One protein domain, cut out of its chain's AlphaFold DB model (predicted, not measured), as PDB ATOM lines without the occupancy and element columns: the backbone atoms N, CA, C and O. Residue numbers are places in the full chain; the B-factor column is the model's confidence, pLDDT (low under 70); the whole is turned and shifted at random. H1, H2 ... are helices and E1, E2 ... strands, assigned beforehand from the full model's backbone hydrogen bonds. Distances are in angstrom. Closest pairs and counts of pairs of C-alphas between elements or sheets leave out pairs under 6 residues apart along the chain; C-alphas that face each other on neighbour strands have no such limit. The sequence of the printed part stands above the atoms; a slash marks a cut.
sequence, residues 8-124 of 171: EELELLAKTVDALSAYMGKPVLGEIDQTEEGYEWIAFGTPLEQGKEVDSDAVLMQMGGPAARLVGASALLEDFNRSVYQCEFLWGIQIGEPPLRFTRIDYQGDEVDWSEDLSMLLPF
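This is residues 8 to 124 of the 171 residues of an uncharacterized protein of Pelistega indica (UniProt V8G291). A strongly twisted sheet of seven strands forms a wall with one long helix, H1, laid along one face over E1 and E2. Three short helices, H2, H3 and H4, are on that same face, and the opposite face has no named helix; the longest strand, E5, bends sharply and pairs with E2, E3 and E6. The printed part has 117 residues with four named helices and seven named strands, in the order H1 E1 E2 E3 E4 H2 H3 E5 E6 E7 H4, and the class is mixed. The sheet is branched, its neighbour pairs antiparallel. The whole is compact, with a radius of gyration of the C-alphas of 13.8 A and spans of 44 by 31 by 30 A.

E5, residues 84 to 95, bends by 95 degrees at residue 88. On one side of it lies E2, residues 40 to 47, with N 44 and O 91 2.9 A apart. On the other side lie E3, residues 60 to 64, with N 61 and O 87 at 2.9 A, and E6, residues 102 to 105, with N 92 and O 105 at 2.9 A. E7, residues 111 to 115, forms a hairpin with E6 and closes the meander E5 E6 E7, each strand the antiparallel neighbour of the one before; N 104 and O 113 are 2.8 A apart. E1, residues 29 to 34, forms a hairpin with E2, N 31 and O 43 at 3.0 A. On the other side of E1 lies E4, residues 69 to 71, N 71 and O 30 at 2.9 A. H1, residues 8 to 24, is on the sheet at a height of 9.3 A and runs along the strands, at 23 degrees to E1 on the local plane. With residues 11 to 18 alone it touches H2, residues 72 to 76; the closest C-alphas, of Ala 14 and Gly 72, are 3.7 A apart. H3, residues 78 to 82, is over E3, and H4, residues 118 to 121, is only just over E6, with 3 C-alphas falling on it. In H1 and H3 every O i to N i+4 pair is within hydrogen-bond range; H2 has 0 of 1, but 2 of 2 O i to N i+3 pairs, and H4 is too short for an O i to N i+4 pair.

H1 begins at C-alpha 8 (272.123, 205.214, 204.514) and is 24.4 A long. E5 is 24.3 A long, E2 21.7 A and E1 16.3 A. H4 ends at C-alpha 121 (258.908, 197.875, 204.513).

The C-alphas of Gly 51 and Pro 99, the two farthest apart, are 44.7 A apart. The printed part has no cut. The link from E2 to E3, residues 48 to 59, is long. The mean pLDDT of the printed part is 88.2, and residue 51 is under 70.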
ATOM      1  N   GLU A   8     273.364 204.668 205.086       90.25
ATOM      2  CA  GLU A   8     272.123 205.214 204.514       90.25
ATOM      3  C   GLU A   8     270.878 204.526 205.103       90.25
ATOM      4  O   GLU A   8     269.913 205.179 205.496       90.25
ATOM      5  N   GLU A   9     270.921 203.199 205.265       92.50
ATOM      6  CA  GLU A   9     269.839 202.443 205.907       92.50
ATOM      7  C   GLU A   9     269.680 202.822 207.381       92.50
ATOM      8  O   GLU A   9     268.562 202.956 207.869       92.50
ATOM      9  N   LEU A  10     270.789 203.029 208.098       92.62
ATOM     10  CA  LEU A  10     270.760 203.460 209.496       92.62
ATOM     11  C   LEU A  10     270.127 204.845 209.660       92.62
ATOM     12  O   LEU A  10     269.387 205.056 210.620       92.62
ATOM     13  N   GLU A  11     270.389 205.771 208.738       90.50
ATOM     14  CA  GLU A  11     269.769 207.100 208.731       90.50
ATOM     15  C   GLU A  11     268.257 207.012 208.497       90.50
ATOM     16  O   GLU A  11     267.476 207.639 209.215       90.50
ATOM     17  N   LEU A  12     267.824 206.171 207.557       91.31
ATOM     18  CA  LEU A  12     266.405 205.947 207.299       91.31
ATOM     19  C   LEU A  12     265.689 205.296 208.502       91.31
ATOM     20  O   LEU A  12     264.584 205.700 208.884       91.31
ATOM     21  N   LEU A  13     266.330 204.320 209.152       92.69
ATOM     22  CA  LEU A  13     265.817 203.703 210.378       92.69
ATOM     23  C   LEU A  13     265.736 204.716 211.528       92.69
ATOM     24  O   LEU A  13     264.729 204.751 212.233       92.69
ATOM     25  N   ALA A  14     266.748 205.571 211.687       91.94
ATOM     26  CA  ALA A  14     266.763 206.639 212.685       91.94
ATOM     27  C   ALA A  14     265.576 207.601 212.506       91.94
ATOM     28  O   ALA A  14     264.828 207.836 213.456       91.94
ATOM     29  N   LYS A  15     265.326 208.063 211.276       90.19
ATOM     30  CA  LYS A  15     264.156 208.900 210.958       90.19
ATOM     31  C   LYS A  15     262.838 208.199 211.247       90.19
ATOM     32  O   LYS A  15     261.898 208.816 211.741       90.19
ATOM     33  N   THR A  16     262.773 206.895 210.992       91.69
ATOM     34  CA  THR A  16     261.584 206.098 211.309       91.69
ATOM     35  C   THR A  16     261.322 206.053 212.815       91.69
ATOM     36  O   THR A  16     260.173 206.215 213.226       91.69
ATOM     37  N   VAL A  17     262.355 205.888 213.650       92.06
ATOM     38  CA  VAL A  17     262.222 205.961 215.122       92.06
ATOM     39  C   VAL A  17     261.652 207.312 215.553       92.06
ATOM     40  O   VAL A  17     260.743 207.367 216.390       92.06
ATOM     41  N   ASP A  18     262.154 208.395 214.967       89.50
ATOM     42  CA  ASP A  18     261.751 209.757 215.316       89.50
ATOM     43  C   ASP A  18     260.306 210.039 214.883       89.50
ATOM     44  O   ASP A  18     259.492 210.521 215.677       89.50
ATOM     45  N   ALA A  19     259.949 209.639 213.661       89.69
ATOM     46  CA  ALA A  19     258.592 209.734 213.134       89.69
ATOM     47  C   ALA A  19     257.598 208.907 213.961       89.69
ATOM     48  O   ALA A  19     256.514 209.393 214.289       89.69
ATOM     49  N   LEU A  20     257.966 207.684 214.361       89.88
ATOM     50  CA  LEU A  20     257.143 206.851 215.240       89.88
ATOM     51  C   LEU A  20     256.950 207.493 216.615       89.88
ATOM     52  O   LEU A  20     255.828 207.509 217.125       89.88
ATOM     53  N   SER A  21     258.015 208.047 217.198       89.44
ATOM     54  CA  SER A  21     257.948 208.729 218.493       89.44
ATOM     55  C   SER A  21     257.007 209.935 218.438       89.44
ATOM     56  O   SER A  21     256.146 210.100 219.308       89.44
ATOM     57  N   ALA A  22     257.116 210.748 217.383       88.38
ATOM     58  CA  ALA A  22     256.239 211.892 217.152       88.38
ATOM     59  C   ALA A  22     254.782 211.462 216.916       88.38
ATOM     60  O   ALA A  22     253.866 212.029 217.513       88.38
ATOM     61  N   TYR A  23     254.564 210.434 216.093       86.25
ATOM     62  CA  TYR A  23     253.237 209.911 215.768       86.25
ATOM     63  C   TYR A  23     252.526 209.311 216.989       86.25
ATOM     64  O   TYR A  23     251.336 209.546 217.195       86.25
ATOM     65  N   MET A  24     253.243 208.549 217.819       85.31
ATOM     66  CA  MET A  24     252.673 207.916 219.010       85.31
ATOM     67  C   MET A  24     252.559 208.863 220.213       85.31
ATOM     68  O   MET A  24     251.861 208.534 221.175       85.31
ATOM     69  N   GLY A  25     253.255 210.005 220.197       85.75
ATOM     70  CA  GLY A  25     253.313 210.938 221.326       85.75
ATOM     71  C   GLY A  25     254.023 210.373 222.563       85.75
ATOM     72  O   GLY A  25     253.813 210.869 223.669       85.75
ATOM     73  N   LYS A  26     254.833 209.323 222.394       88.44
ATOM     74  CA  LYS A  26     255.611 208.646 223.443       88.44
ATOM     75  C   LYS A  26     256.956 208.187 222.866       88.44
ATOM     76  O   LYS A  26     257.034 207.981 221.656       88.44
ATOM     77  N   PRO A  27     258.003 208.010 223.692       90.25
ATOM     78  CA  PRO A  27     259.301 207.578 223.189       90.25
ATOM     79  C   PRO A  27     259.223 206.186 222.549       90.25
ATOM     80  O   PRO A  27     258.643 205.251 223.117       90.25
ATOM     81  N   VAL A  28     259.846 206.065 221.379       91.81
ATOM     82  CA  VAL A  28     260.145 204.803 220.703       91.81
ATOM     83  C   VAL A  28     261.663 204.645 220.661       91.81
ATOM     84  O   VAL A  28     262.390 205.590 220.363       91.81
ATOM     85  N   LEU A  29     262.141 203.457 221.010       93.94
ATOM     86  CA  LEU A  29     263.533 203.053 220.890       93.94
ATOM     87  C   LEU A  29     263.669 202.221 219.620       93.94
ATOM     88  O   LEU A  29     262.852 201.335 219.370       93.94
ATOM     89  N   GLY A  30     264.712 202.510 218.847       95.12
ATOM     90  CA  GLY A  30     265.224 201.609 217.823       95.12
ATOM     91  C   GLY A  30     266.555 201.053 218.301       95.12
ATOM     92  O   GLY A  30     267.461 201.836 218.581       95.12
ATOM     93  N   GLU A  31     266.679 199.736 218.408       95.75
ATOM     94  CA  GLU A  31     267.922 199.079 218.818       95.75
ATOM     95  C   GLU A  31     268.358 198.057 217.781       95.75
ATOM     96  O   GLU A  31     267.552 197.242 217.333       95.75
ATOM     97  N   ILE A  32     269.635 198.113 217.410       95.62
ATOM     98  CA  ILE A  32     270.260 197.145 216.517       95.62
ATOM     99  C   ILE A  32     270.924 196.060 217.343       95.62
ATOM    100  O   ILE A  32     271.758 196.348 218.203       95.62
ATOM    101  N   ASP A  33     270.626 194.820 216.992       93.62
ATOM    102  CA  ASP A  33     271.268 193.641 217.548       93.62
ATOM    103  C   ASP A  33     271.597 192.651 216.418       93.62
ATOM    104  O   ASP A  33     271.389 192.929 215.231       93.62
ATOM    105  N   GLN A  34     272.172 191.506 216.765       92.19
ATOM    106  CA  GLN A  34     272.577 190.468 215.832       92.19
ATOM    107  C   GLN A  34     271.858 189.157 216.129       92.19
ATOM    108  O   GLN A  34     271.702 188.749 217.278       92.19
ATOM    109  N   THR A  35     271.447 188.460 215.072       88.06
ATOM    110  CA  THR A  35     270.975 187.078 215.173       88.06
ATOM    111  C   THR A  35     272.127 186.137 215.537       88.06
ATOM    112  O   THR A  35     273.304 186.491 215.428       88.06
ATOM    113  N   GLU A  36     271.814 184.888 215.897       85.25
ATOM    114  CA  GLU A  36     272.834 183.857 216.159       85.25
ATOM    115  C   GLU A  36     273.763 183.608 214.955       85.25
ATOM    116  O   GLU A  36     274.912 183.192 215.115       85.25
ATOM    117  N   GLU A  37     273.281 183.895 213.744       85.25
ATOM    118  CA  GLU A  37     274.024 183.760 212.490       85.25
ATOM    119  C   GLU A  37     274.901 184.987 212.174       85.25
ATOM    120  O   GLU A  37     275.710 184.957 211.242       85.25
ATOM    121  N   GLY A  38     274.792 186.054 212.976       86.56
ATOM    122  CA  GLY A  38     275.537 187.302 212.814       86.56
ATOM    123  C   GLY A  38     274.924 188.261 211.793       86.56
ATOM    124  O   GLY A  38     275.651 189.073 211.214       86.56
ATOM    125  N   TYR A  39     273.619 188.152 211.535       91.44
ATOM    126  CA  TYR A  39     272.876 189.121 210.731       91.44
ATOM    127  C   TYR A  39     272.323 190.226 211.616       91.44
ATOM    128  O   TYR A  39     271.737 189.946 212.660       91.44
ATOM    129  N   GLU A  40     272.512 191.478 211.212       94.38
ATOM    130  CA  GLU A  40     271.919 192.599 211.925       94.38
ATOM    131  C   GLU A  40     270.409 192.625 211.734       94.38
ATOM    132  O   GLU A  40     269.869 192.334 210.664       94.38
ATOM    133  N   TRP A  41     269.733 193.014 212.801       95.31
ATOM    134  CA  TRP A  41     268.321 193.320 212.796       95.31
ATOM    135  C   TRP A  41     268.071 194.503 213.723       95.31
ATOM    136  O   TRP A  41     268.884 194.806 214.596       95.31
ATOM    137  N   ILE A  42     266.968 195.199 213.495       95.81
ATOM    138  CA  ILE A  42     266.522 196.312 214.320       95.81
ATOM    139  C   ILE A  42     265.176 195.977 214.949       95.81
ATOM    140  O   ILE A  42     264.251 195.538 214.262       95.81
ATOM    141  N   ALA A  43     265.068 196.225 216.250       95.62
ATOM    142  CA  ALA A  43     263.824 196.185 216.999       95.62
ATOM    143  C   ALA A  43     263.308 197.603 217.240       95.62
ATOM    144  O   ALA A  43     264.068 198.478 217.659       95.62
ATOM    145  N   PHE A  44     262.007 197.808 217.039       94.62
ATOM    146  CA  PHE A  44     261.301 199.011 217.457       94.62
ATOM    147  C   PHE A  44     260.446 198.685 218.674       94.62
ATOM    148  O   PHE A  44     259.607 197.783 218.633       94.62
ATOM    149  N   GLY A  45     260.634 199.430 219.756       93.12
ATOM    150  CA  GLY A  45     259.912 199.198 220.999       93.12
ATOM    151  C   GLY A  45     259.609 200.482 221.746       93.12
ATOM    152  O   GLY A  45     260.264 201.503 221.565       93.12
ATOM    153  N   THR A  46     258.591 200.449 222.596       92.06
ATOM    154  CA  THR A  46     258.225 201.588 223.444       92.06
ATOM    155  C   THR A  46     258.419 201.219 224.915       92.06
ATOM    156  O   THR A  46     257.941 200.159 225.332       92.06
ATOM    157  N   PRO A  47     259.118 202.040 225.722       91.81
ATOM    158  CA  PRO A  47     259.343 201.735 227.127       91.81
ATOM    159  C   PRO A  47     258.024 201.621 227.881       91.81
ATOM    160  O   PRO A  47     257.128 202.454 227.734       91.81
ATOM    161  N   LEU A  48     257.921 200.603 228.729       89.31
ATOM    162  CA  LEU A  48     256.773 200.438 229.599       89.31
ATOM    163  C   LEU A  48     256.791 201.480 230.718       89.31
ATOM    164  O   LEU A  48     257.794 201.687 231.404       89.31
ATOM    165  N   GLU A  49     255.636 202.094 230.954       82.81
ATOM    166  CA  GLU A  49     255.424 202.945 232.119       82.81
ATOM    167  C   GLU A  49     255.281 202.092 233.385       82.81
ATOM    168  O   GLU A  49     254.593 201.067 233.405       82.81
ATOM    169  N   GLN A  50     255.907 202.532 234.479       75.69
ATOM    170  CA  GLN A  50     255.807 201.830 235.757       75.69
ATOM    171  C   GLN A  50     254.354 201.783 236.245       75.69
ATOM    172  O   GLN A  50     253.714 202.816 236.433       75.69
ATOM    173  N   GLY A  51     253.857 200.573 236.506       68.50
ATOM    174  CA  GLY A  51     252.513 200.351 237.048       68.50
ATOM    175  C   GLY A  51     251.400 200.278 236.003       68.50
ATOM    176  O   GLY A  51     250.235 200.183 236.383       68.50
ATOM    177  N   LYS A  52     251.736 200.292 234.709       74.06
ATOM    178  CA  LYS A  52     250.781 200.019 233.635       74.06
ATOM    179  C   LYS A  52     250.660 198.511 233.412       74.06
ATOM    180  O   LYS A  52     251.672 197.820 233.306       74.06
ATOM    181  N   GLU A  53     249.430 198.001 233.354       73.25
ATOM    182  CA  GLU A  53     249.190 196.635 232.880       73.25
ATOM    183  C   GLU A  53     249.532 196.561 231.392       73.25
ATOM    184  O   GLU A  53     249.049 197.361 230.587       73.25
ATOM    185  N   VAL A  54     250.403 195.616 231.058       78.31
ATOM    186  CA  VAL A  54     250.725 195.253 229.680       78.31
ATOM    187  C   VAL A  54     249.680 194.248 229.213       78.31
ATOM    188  O   VAL A  54     249.242 193.407 230.003       78.31
ATOM    189  N   ASP A  55     249.297 194.325 227.941       77.69
ATOM    190  CA  ASP A  55     248.530 193.258 227.305       77.69
ATOM    191  C   ASP A  55     249.252 191.908 227.478       77.69
ATOM    192  O   ASP A  55     250.473 191.818 227.338       77.69
ATOM    193  N   SER A  56     248.502 190.855 227.803       78.56
ATOM    194  CA  SER A  56     249.052 189.505 227.948       78.56
ATOM    195  C   SER A  56     249.636 188.960 226.649       78.56
ATOM    196  O   SER A  56     250.495 188.081 226.707       78.56
ATOM    197  N   ASP A  57     249.181 189.479 225.508       79.44
ATOM    198  CA  ASP A  57     249.629 189.056 224.182       79.44
ATOM    199  C   ASP A  57     250.777 189.927 223.638       79.44
ATOM    200  O   ASP A  57     251.298 189.656 222.556       79.44
ATOM    201  N   ALA A  58     251.199 190.961 224.376       83.00
ATOM    202  CA  ALA A  58     252.307 191.815 223.966       83.00
ATOM    203  C   ALA A  58     253.658 191.111 224.144       83.00
ATOM    204  O   ALA A  58     253.981 190.574 225.210       83.00
ATOM    205  N   VAL A  59     254.498 191.189 223.114       89.00
ATOM    206  CA  VAL A  59     255.886 190.738 223.192       89.00
ATOM    207  C   VAL A  59     256.705 191.792 223.935       89.00
ATOM    208  O   VAL A  59     256.694 192.972 223.592       89.00
ATOM    209  N   LEU A  60     257.415 191.369 224.982       91.12
ATOM    210  CA  LEU A  60     258.250 192.250 225.797       91.12
ATOM    211  C   LEU A  60     259.727 191.991 225.530       91.12
ATOM    212  O   LEU A  60     260.191 190.854 225.593       91.12
ATOM    213  N   MET A  61     260.472 193.069 225.310       90.69
ATOM    214  CA  MET A  61     261.906 193.053 225.048       90.69
ATOM    215  C   MET A  61     262.631 193.991 226.013       90.69
ATOM    216  O   MET A  61     262.078 194.987 226.467       90.69
ATOM    217  N   GLN A  62     263.871 193.660 226.364       92.25
ATOM    218  CA  GLN A  62     264.754 194.585 227.066       92.25
ATOM    219  C   GLN A  62     265.535 195.379 226.028       92.25
ATOM    220  O   GLN A  62     266.151 194.771 225.160       92.25
ATOM    221  N   MET A  63     265.490 196.704 226.123       92.75
ATOM    222  CA  MET A  63     266.186 197.604 225.206       92.75
ATOM    223  C   MET A  63     266.947 198.678 225.981       92.75
ATOM    224  O   MET A  63     266.581 199.031 227.107       92.75
ATOM    225  N   GLY A  64     267.986 199.228 225.367       90.81
ATOM    226  CA  GLY A  64     268.840 200.254 225.948       90.81
ATOM    227  C   GLY A  64     269.905 199.711 226.903       90.81
ATOM    228  O   GLY A  64     270.118 198.512 227.077       90.81
ATOM    229  N   GLY A  65     270.602 200.639 227.547       88.88
ATOM    230  CA  GLY A  65     271.742 200.379 228.413       88.88
ATOM    231  C   GLY A  65     273.094 200.530 227.704       88.88
ATOM    232  O   GLY A  65     273.157 200.781 226.504       88.88
ATOM    233  N   PRO A  66     274.212 200.374 228.438       86.62
ATOM    234  CA  PRO A  66     275.537 200.789 227.956       86.62
ATOM    235  C   PRO A  66     276.099 199.976 226.786       86.62
ATOM    236  O   PRO A  66     277.100 200.374 226.195       86.62
ATOM    237  N   ALA A  67     275.514 198.810 226.518       85.75
ATOM    238  CA  ALA A  67     275.904 197.924 225.427       85.75
ATOM    239  C   ALA A  67     274.936 197.991 224.235       85.75
ATOM    240  O   ALA A  67     275.225 197.382 223.209       85.75
ATOM    241  N   ALA A  68     273.813 198.706 224.370       89.88
ATOM    242  CA  ALA A  68     272.816 198.812 223.319       89.88
ATOM    243  C   ALA A  68     273.332 199.676 222.168       89.88
ATOM    244  O   ALA A  68     273.957 200.721 222.376       89.88
ATOM    245  N   ARG A  69     273.021 199.265 220.939       93.44
ATOM    246  CA  ARG A  69     273.238 200.081 219.744       93.44
ATOM    247  C   ARG A  69     271.926 200.754 219.359       93.44
ATOM    248  O   ARG A  69     271.199 200.276 218.492       93.44
ATOM    249  N   LEU A  70     271.629 201.859 220.035       93.00
ATOM    250  CA  LEU A  70     270.437 202.660 219.768       93.00
ATOM    251  C   LEU A  70     270.582 203.487 218.481       93.00
ATOM    252  O   LEU A  70     271.684 203.919 218.134       93.00
ATOM    253  N   VAL A  71     269.461 203.743 217.807       92.00
ATOM    254  CA  VAL A  71     269.366 204.615 216.625       92.00
ATOM    255  C   VAL A  71     268.290 205.697 216.793       92.00
ATOM    256  O   VAL A  71     267.379 205.575 217.618       92.00
ATOM    257  N   GLY A  72     268.397 206.781 216.018       86.62
ATOM    258  CA  GLY A  72     267.494 207.939 216.101       86.62
ATOM    259  C   GLY A  72     267.705 208.796 217.349       86.62
ATOM    260  O   GLY A  72     268.706 208.663 218.059       86.62
ATOM    261  N   ALA A  73     266.736 209.657 217.655       80.06
ATOM    262  CA  ALA A  73     266.759 210.524 218.832       80.06
ATOM    263  C   ALA A  73     266.863 209.733 220.145       80.06
ATOM    264  O   ALA A  73     267.390 210.243 221.135       80.06
ATOM    265  N   SER A  74     266.429 208.467 220.152       76.81
ATOM    266  CA  SER A  74     266.586 207.574 221.304       76.81
ATOM    267  C   SER A  74     268.056 207.383 221.711       76.81
ATOM    268  O   SER A  74     268.357 207.318 222.903       76.81
ATOM    269  N   ALA A  75     268.983 207.414 220.747       75.94
ATOM    270  CA  ALA A  75     270.419 207.319 220.993       75.94
ATOM    271  C   ALA A  75     271.010 208.584 221.639       75.94
ATOM    272  O   ALA A  75     272.054 208.508 222.284       75.94
ATOM    273  N   LEU A  76     270.352 209.742 221.505       78.06
ATOM    274  CA  LEU A  76     270.816 211.018 222.066       78.06
ATOM    275  C   LEU A  76     270.439 211.193 223.543       78.06
ATOM    276  O   LEU A  76     270.971 212.067 224.228       78.06
ATOM    277  N   LEU A  77     269.525 210.369 224.053       79.75
ATOM    278  CA  LEU A  77     269.052 210.449 225.428       79.75
ATOM    279  C   LEU A  77     269.969 209.628 226.344       79.75
ATOM    280  O   LEU A  77     270.037 208.399 226.252       79.75
ATOM    281  N   GLU A  78     270.675 210.305 227.259       77.94
ATOM    282  CA  GLU A  78     271.624 209.652 228.182       77.94
ATOM    283  C   GLU A  78     270.975 208.535 229.010       77.94
ATOM    284  O   GLU A  78     271.627 207.541 229.331       77.94
ATOM    285  N   ASP A  79     269.696 208.691 229.349       83.25
ATOM    286  CA  ASP A  79     268.961 207.739 230.177       83.25
ATOM    287  C   ASP A  79     268.828 206.374 229.486       83.25
ATOM    288  O   ASP A  79     269.164 205.348 230.091       83.25
ATOM    289  N   PHE A  80     268.459 206.359 228.198       84.88
ATOM    290  CA  PHE A  80     268.340 205.133 227.398       84.88
ATOM    291  C   PHE A  80     269.687 204.460 227.128       84.88
ATOM    292  O   PHE A  80     269.736 203.247 226.969       84.88
ATOM    293  N   ASN A  81     270.793 205.204 227.168       83.56
ATOM    294  CA  ASN A  81     272.141 204.643 227.040       83.56
ATOM    295  C   ASN A  81     272.711 204.104 228.364       83.56
ATOM    296  O   ASN A  81     273.709 203.388 228.367       83.56
ATOM    297  N   ARG A  82     272.139 204.463 229.520       86.31
ATOM    298  CA  ARG A  82     272.659 204.041 230.836       86.31
ATOM    299  C   ARG A  82     271.870 202.908 231.459       86.31
ATOM    300  O   ARG A  82     272.455 202.089 232.169       86.31
ATOM    301  N   SER A  83     270.567 202.877 231.220       87.94
ATOM    302  CA  SER A  83     269.655 201.943 231.870       87.94
ATOM    303  C   SER A  83     268.986 201.048 230.841       87.94
ATOM    304  O   SER A  83     268.678 201.486 229.740       87.94
ATOM    305  N   VAL A  84     268.752 199.800 231.230       90.06
ATOM    306  CA  VAL A  84     267.961 198.856 230.442       90.06
ATOM    307  C   VAL A  84     266.487 199.080 230.775       90.06
ATOM    308  O   VAL A  84     266.119 199.159 231.950       90.06
ATOM    309  N   TYR A  85     265.658 199.180 229.743       89.81
ATOM    310  CA  TYR A  85     264.221 199.390 229.835       89.81
ATOM    311  C   TYR A  85     263.478 198.165 229.323       89.81
ATOM    312  O   TYR A  85     263.792 197.622 228.265       89.81
ATOM    313  N   GLN A  86     262.429 197.773 230.042       91.56
ATOM    314  CA  GLN A  86     261.451 196.848 229.497       91.56
ATOM    315  C   GLN A  86     260.573 197.607 228.507       91.56
ATOM    316  O   GLN A  86     259.918 198.579 228.881       91.56
ATOM    317  N   CYS A  87     260.578 197.164 227.260       91.94
ATOM    318  CA  CYS A  87     259.833 197.752 226.165       91.94
ATOM    319  C   CYS A  87     258.790 196.765 225.644       91.94
ATOM    320  O   CYS A  87     259.026 195.557 225.592       91.94
ATOM    321  N   GLU A  88     257.637 197.294 225.251       92.38
ATOM    322  CA  GLU A  88     256.688 196.587 224.398       92.38
ATOM    323  C   GLU A  88     257.225 196.618 222.966       92.38
ATOM    324  O   GLU A  88     257.514 197.692 222.430       92.38
ATOM    325  N   PHE A  89     257.404 195.436 222.381       92.81
ATOM    326  CA  PHE A  89     257.883 195.263 221.020       92.81
ATOM    327  C   PHE A  89     256.780 195.634 220.033       92.81
ATOM    328  O   PHE A  89     255.654 195.148 220.123       92.81
ATOM    329  N   LEU A  90     257.108 196.522 219.101       91.94
ATOM    330  CA  LEU A  90     256.170 197.011 218.100       91.94
ATOM    331  C   LEU A  90     256.312 196.236 216.794       91.94
ATOM    332  O   LEU A  90     255.307 195.860 216.206       91.94
ATOM    333  N   TRP A  91     257.542 196.077 216.313       93.69
ATOM    334  CA  TRP A  91     257.908 195.368 215.083       93.69
ATOM    335  C   TRP A  91     259.431 195.446 214.901       93.69
ATOM    336  O   TRP A  91     260.124 196.152 215.640       93.69
ATOM    337  N   GLY A  92     259.965 194.748 213.903       94.31
ATOM    338  CA  GLY A  92     261.387 194.789 213.579       94.31
ATOM    339  C   GLY A  92     261.683 194.573 212.102       94.31
ATOM    340  O   GLY A  92     260.802 194.216 211.318       94.31
ATOM    341  N   ILE A  93     262.939 194.797 211.723       95.44
ATOM    342  CA  ILE A  93     263.461 194.451 210.397       95.44
ATOM    343  C   ILE A  93     264.763 193.690 210.562       95.44
ATOM    344  O   ILE A  93     265.691 194.177 211.200       95.44
ATOM    345  N   GLN A  94     264.844 192.518 209.950       94.44
ATOM    346  CA  GLN A  94     266.046 191.698 209.925       94.44
ATOM    347  C   GLN A  94     266.686 191.729 208.541       94.44
ATOM    348  O   GLN A  94     265.990 191.666 207.525       94.44
ATOM    349  N   ILE A  95     268.018 191.784 208.505       93.31
ATOM    350  CA  ILE A  95     268.767 191.569 207.273       93.31
ATOM    351  C   ILE A  95     268.895 190.067 207.011       93.31
ATOM    352  O   ILE A  95     269.305 189.296 207.874       93.31
ATOM    353  N   GLY A  96     268.553 189.656 205.799       87.69
ATOM    354  CA  GLY A  96     268.693 188.300 205.295       87.69
ATOM    355  C   GLY A  96     269.747 188.172 204.195       87.69
ATOM    356  O   GLY A  96     270.614 189.033 203.974       87.69
ATOM    357  N   GLU A  97     269.656 187.059 203.475       82.81
ATOM    358  CA  GLU A  97     270.480 186.789 202.302       82.81
ATOM    359  C   GLU A  97     269.808 187.313 201.016       82.81
ATOM    360  O   GLU A  97     268.589 187.214 200.864       82.81
ATOM    361  N   PRO A  98     270.578 187.836 200.043       75.44
ATOM    362  CA  PRO A  98     270.037 188.223 198.740       75.44
ATOM    363  C   PRO A  98     269.283 187.068 198.045       75.44
ATOM    364  O   PRO A  98     269.716 185.916 198.137       75.44
ATOM    365  N   PRO A  99     268.207 187.342 197.275       77.44
ATOM    366  CA  PRO A  99     267.810 188.655 196.751       77.44
ATOM    367  C   PRO A  99     266.881 189.477 197.660       77.44
ATOM    368  O   PRO A  99     266.805 190.685 197.483       77.44
ATOM    369  N   LEU A 100     266.201 188.860 198.629       82.69
ATOM    370  CA  LEU A 100     265.313 189.556 199.567       82.69
ATOM    371  C   LEU A 100     266.107 189.890 200.828       82.69
ATOM    372  O   LEU A 100     266.192 189.093 201.760       82.69
ATOM    373  N   ARG A 101     266.764 191.051 200.802       89.50
ATOM    374  CA  ARG A 101     267.705 191.465 201.845       89.50
ATOM    375  C   ARG A 101     267.016 191.832 203.155       89.50
ATOM    376  O   ARG A 101     267.659 191.702 204.186       89.50
ATOM    377  N   PHE A 102     265.770 192.282 203.138       94.19
ATOM    378  CA  PHE A 102     265.076 192.741 204.336       94.19
ATOM    379  C   PHE A 102     263.809 191.934 204.575       94.19
ATOM    380  O   PHE A 102     263.007 191.738 203.662       94.19
ATOM    381  N   THR A 103     263.618 191.530 205.825       94.06
ATOM    382  CA  THR A 103     262.415 190.855 206.307       94.06
ATOM    383  C   THR A 103     261.768 191.707 207.385       94.06
ATOM    384  O   THR A 103     262.438 192.073 208.353       94.06
ATOM    385  N   ARG A 104     260.473 192.007 207.250       93.50
ATOM    386  CA  ARG A 104     259.696 192.686 208.288       93.50
ATOM    387  C   ARG A 104     259.108 191.672 209.258       93.50
ATOM    388  O   ARG A 104     258.444 190.722 208.848       93.50
ATOM    389  N   ILE A 105     259.308 191.942 210.538       93.06
ATOM    390  CA  ILE A 105     258.807 191.172 211.670       93.06
ATOM    391  C   ILE A 105     257.711 192.002 212.340       93.06
ATOM    392  O   ILE A 105     257.922 193.189 212.584       93.06
ATOM    393  N   ASP A 106     256.541 191.431 212.605       90.56
ATOM    394  CA  ASP A 106     255.437 192.140 213.261       90.56
ATOM    395  C   ASP A 106     255.561 192.178 214.795       90.56
ATOM    396  O   ASP A 106     256.548 191.725 215.364       90.56
ATOM    397  N   TYR A 107     254.552 192.718 215.484       87.69
ATOM    398  CA  TYR A 107     254.521 192.836 216.948       87.69
ATOM    399  C   TYR A 107     254.480 191.488 217.691       87.69
ATOM    400  O   TYR A 107     254.720 191.453 218.897       87.69
ATOM    401  N   GLN A 108     254.162 190.386 217.003       88.00
ATOM    402  CA  GLN A 108     254.151 189.032 217.566       88.00
ATOM    403  C   GLN A 108     255.497 188.325 217.382       88.00
ATOM    404  O   GLN A 108     255.726 187.279 217.990       88.00
ATOM    405  N   GLY A 109     256.404 188.914 216.598       85.62
ATOM    406  CA  GLY A 109     257.663 188.287 216.221       85.62
ATOM    407  C   GLY A 109     257.559 187.433 214.957       85.62
ATOM    408  O   GLY A 109     258.501 186.700 214.663       85.62
ATOM    409  N   ASP A 110     256.454 187.521 214.212       88.38
ATOM    410  CA  ASP A 110     256.249 186.747 212.991       88.38
ATOM    411  C   ASP A 110     256.745 187.515 211.757       88.38
ATOM    412  O   ASP A 110     256.576 188.731 211.635       88.38
ATOM    413  N   GLU A 111     257.357 186.801 210.809       92.38
ATOM    414  CA  GLU A 111     257.752 187.368 209.518       92.38
ATOM    415  C   GLU A 111     256.516 187.603 208.644       92.38
ATOM    416  O   GLU A 111     255.775 186.668 208.319       92.38
ATOM    417  N   VAL A 112     256.295 188.853 208.241       90.94
ATOM    418  CA  VAL A 112     255.070 189.259 207.535       90.94
ATOM    419  C   VAL A 112     255.313 189.852 206.153       90.94
ATOM    420  O   VAL A 112     254.371 189.913 205.362       90.94
ATOM    421  N   ASP A 113     256.534 190.300 205.850       91.25
ATOM    422  CA  ASP A 113     256.857 190.928 204.566       91.25
ATOM    423  C   ASP A 113     258.354 190.822 204.220       91.25
ATOM    424  O   ASP A 113     259.188 190.715 205.120       91.25
ATOM    425  N   TRP A 114     258.704 190.875 202.930       93.12
ATOM    426  CA  TRP A 114     260.086 190.756 202.441       93.12
ATOM    427  C   TRP A 114     260.350 191.688 201.258       93.12
ATOM    428  O   TRP A 114     259.547 191.770 200.331       93.12
ATOM    429  N   SER A 115     261.515 192.333 201.243       91.50
ATOM    430  CA  SER A 115     261.896 193.279 200.190       91.50
ATOM    431  C   SER A 115     263.408 193.309 199.949       91.50
ATOM    432  O   SER A 115     264.210 192.934 200.806       91.50
ATOM    433  N   GLU A 116     263.810 193.766 198.764       90.62
ATOM    434  CA  GLU A 116     265.195 194.161 198.469       90.62
ATOM    435  C   GLU A 116     265.497 195.609 198.886       90.62
ATOM    436  O   GLU A 116     266.654 195.957 199.109       90.62
ATOM    437  N   ASP A 117     264.449 196.422 199.033       88.81
ATOM    438  CA  ASP A 117     264.491 197.835 199.393       88.81
ATOM    439  C   ASP A 117     263.855 198.040 200.772       88.81
ATOM    440  O   ASP A 117     262.701 197.657 201.004       88.81
ATOM    441  N   LEU A 118     264.624 198.644 201.679       90.62
ATOM    442  CA  LEU A 118     264.211 198.915 203.049       90.62
ATOM    443  C   LEU A 118     263.013 199.870 203.105       90.62
ATOM    444  O   LEU A 118     262.111 199.651 203.914       90.62
ATOM    445  N   SER A 119     262.970 200.883 202.233       87.75
ATOM    446  CA  SER A 119     261.939 201.930 202.242       87.75
ATOM    447  C   SER A 119     260.525 201.368 202.063       87.75
ATOM    448  O   SER A 119     259.572 201.861 202.665       87.75
ATOM    449  N   MET A 120     260.388 200.266 201.316       88.12
ATOM    450  CA  MET A 120     259.102 199.610 201.069       88.12
ATOM    451  C   MET A 120     258.513 198.930 202.312       88.12
ATOM    452  O   MET A 120     257.304 198.709 202.366       88.12
ATOM    453  N   LEU A 121     259.343 198.582 203.302       89.81
ATOM    454  CA  LEU A 121     258.908 197.875 204.513       89.81
ATOM    455  C   LEU A 121     258.521 198.820 205.657       89.81
ATOM    456  O   LEU A 121     257.898 198.378 206.632       89.81
ATOM    457  N   LEU A 122     258.883 200.100 205.552       89.12
ATOM    458  CA  LEU A 122     258.684 201.091 206.603       89.12
ATOM    459  C   LEU A 122     257.234 201.605 206.636       89.12
ATOM    460  O   LEU A 122     256.564 201.687 205.607       89.12
ATOM    461  N   PRO A 123     256.714 201.954 207.828       78.19
ATOM    462  CA  PRO A 123     255.312 202.346 208.002       78.19
ATOM    463  C   PRO A 123     254.977 203.727 207.421       78.19
ATOM    464  O   PRO A 123     253.821 203.993 207.090       78.19
ATOM    465  N   PHE A 124     255.972 204.602 207.305       70.81
ATOM    466  CA  PHE A 124     255.866 205.886 206.627       70.81
ATOM    467  C   PHE A 124     256.666 205.740 205.343       70.81
ATOM    468  O   PHE A 124     257.817 205.315 205.413       70.81
TER     469      PHE A 124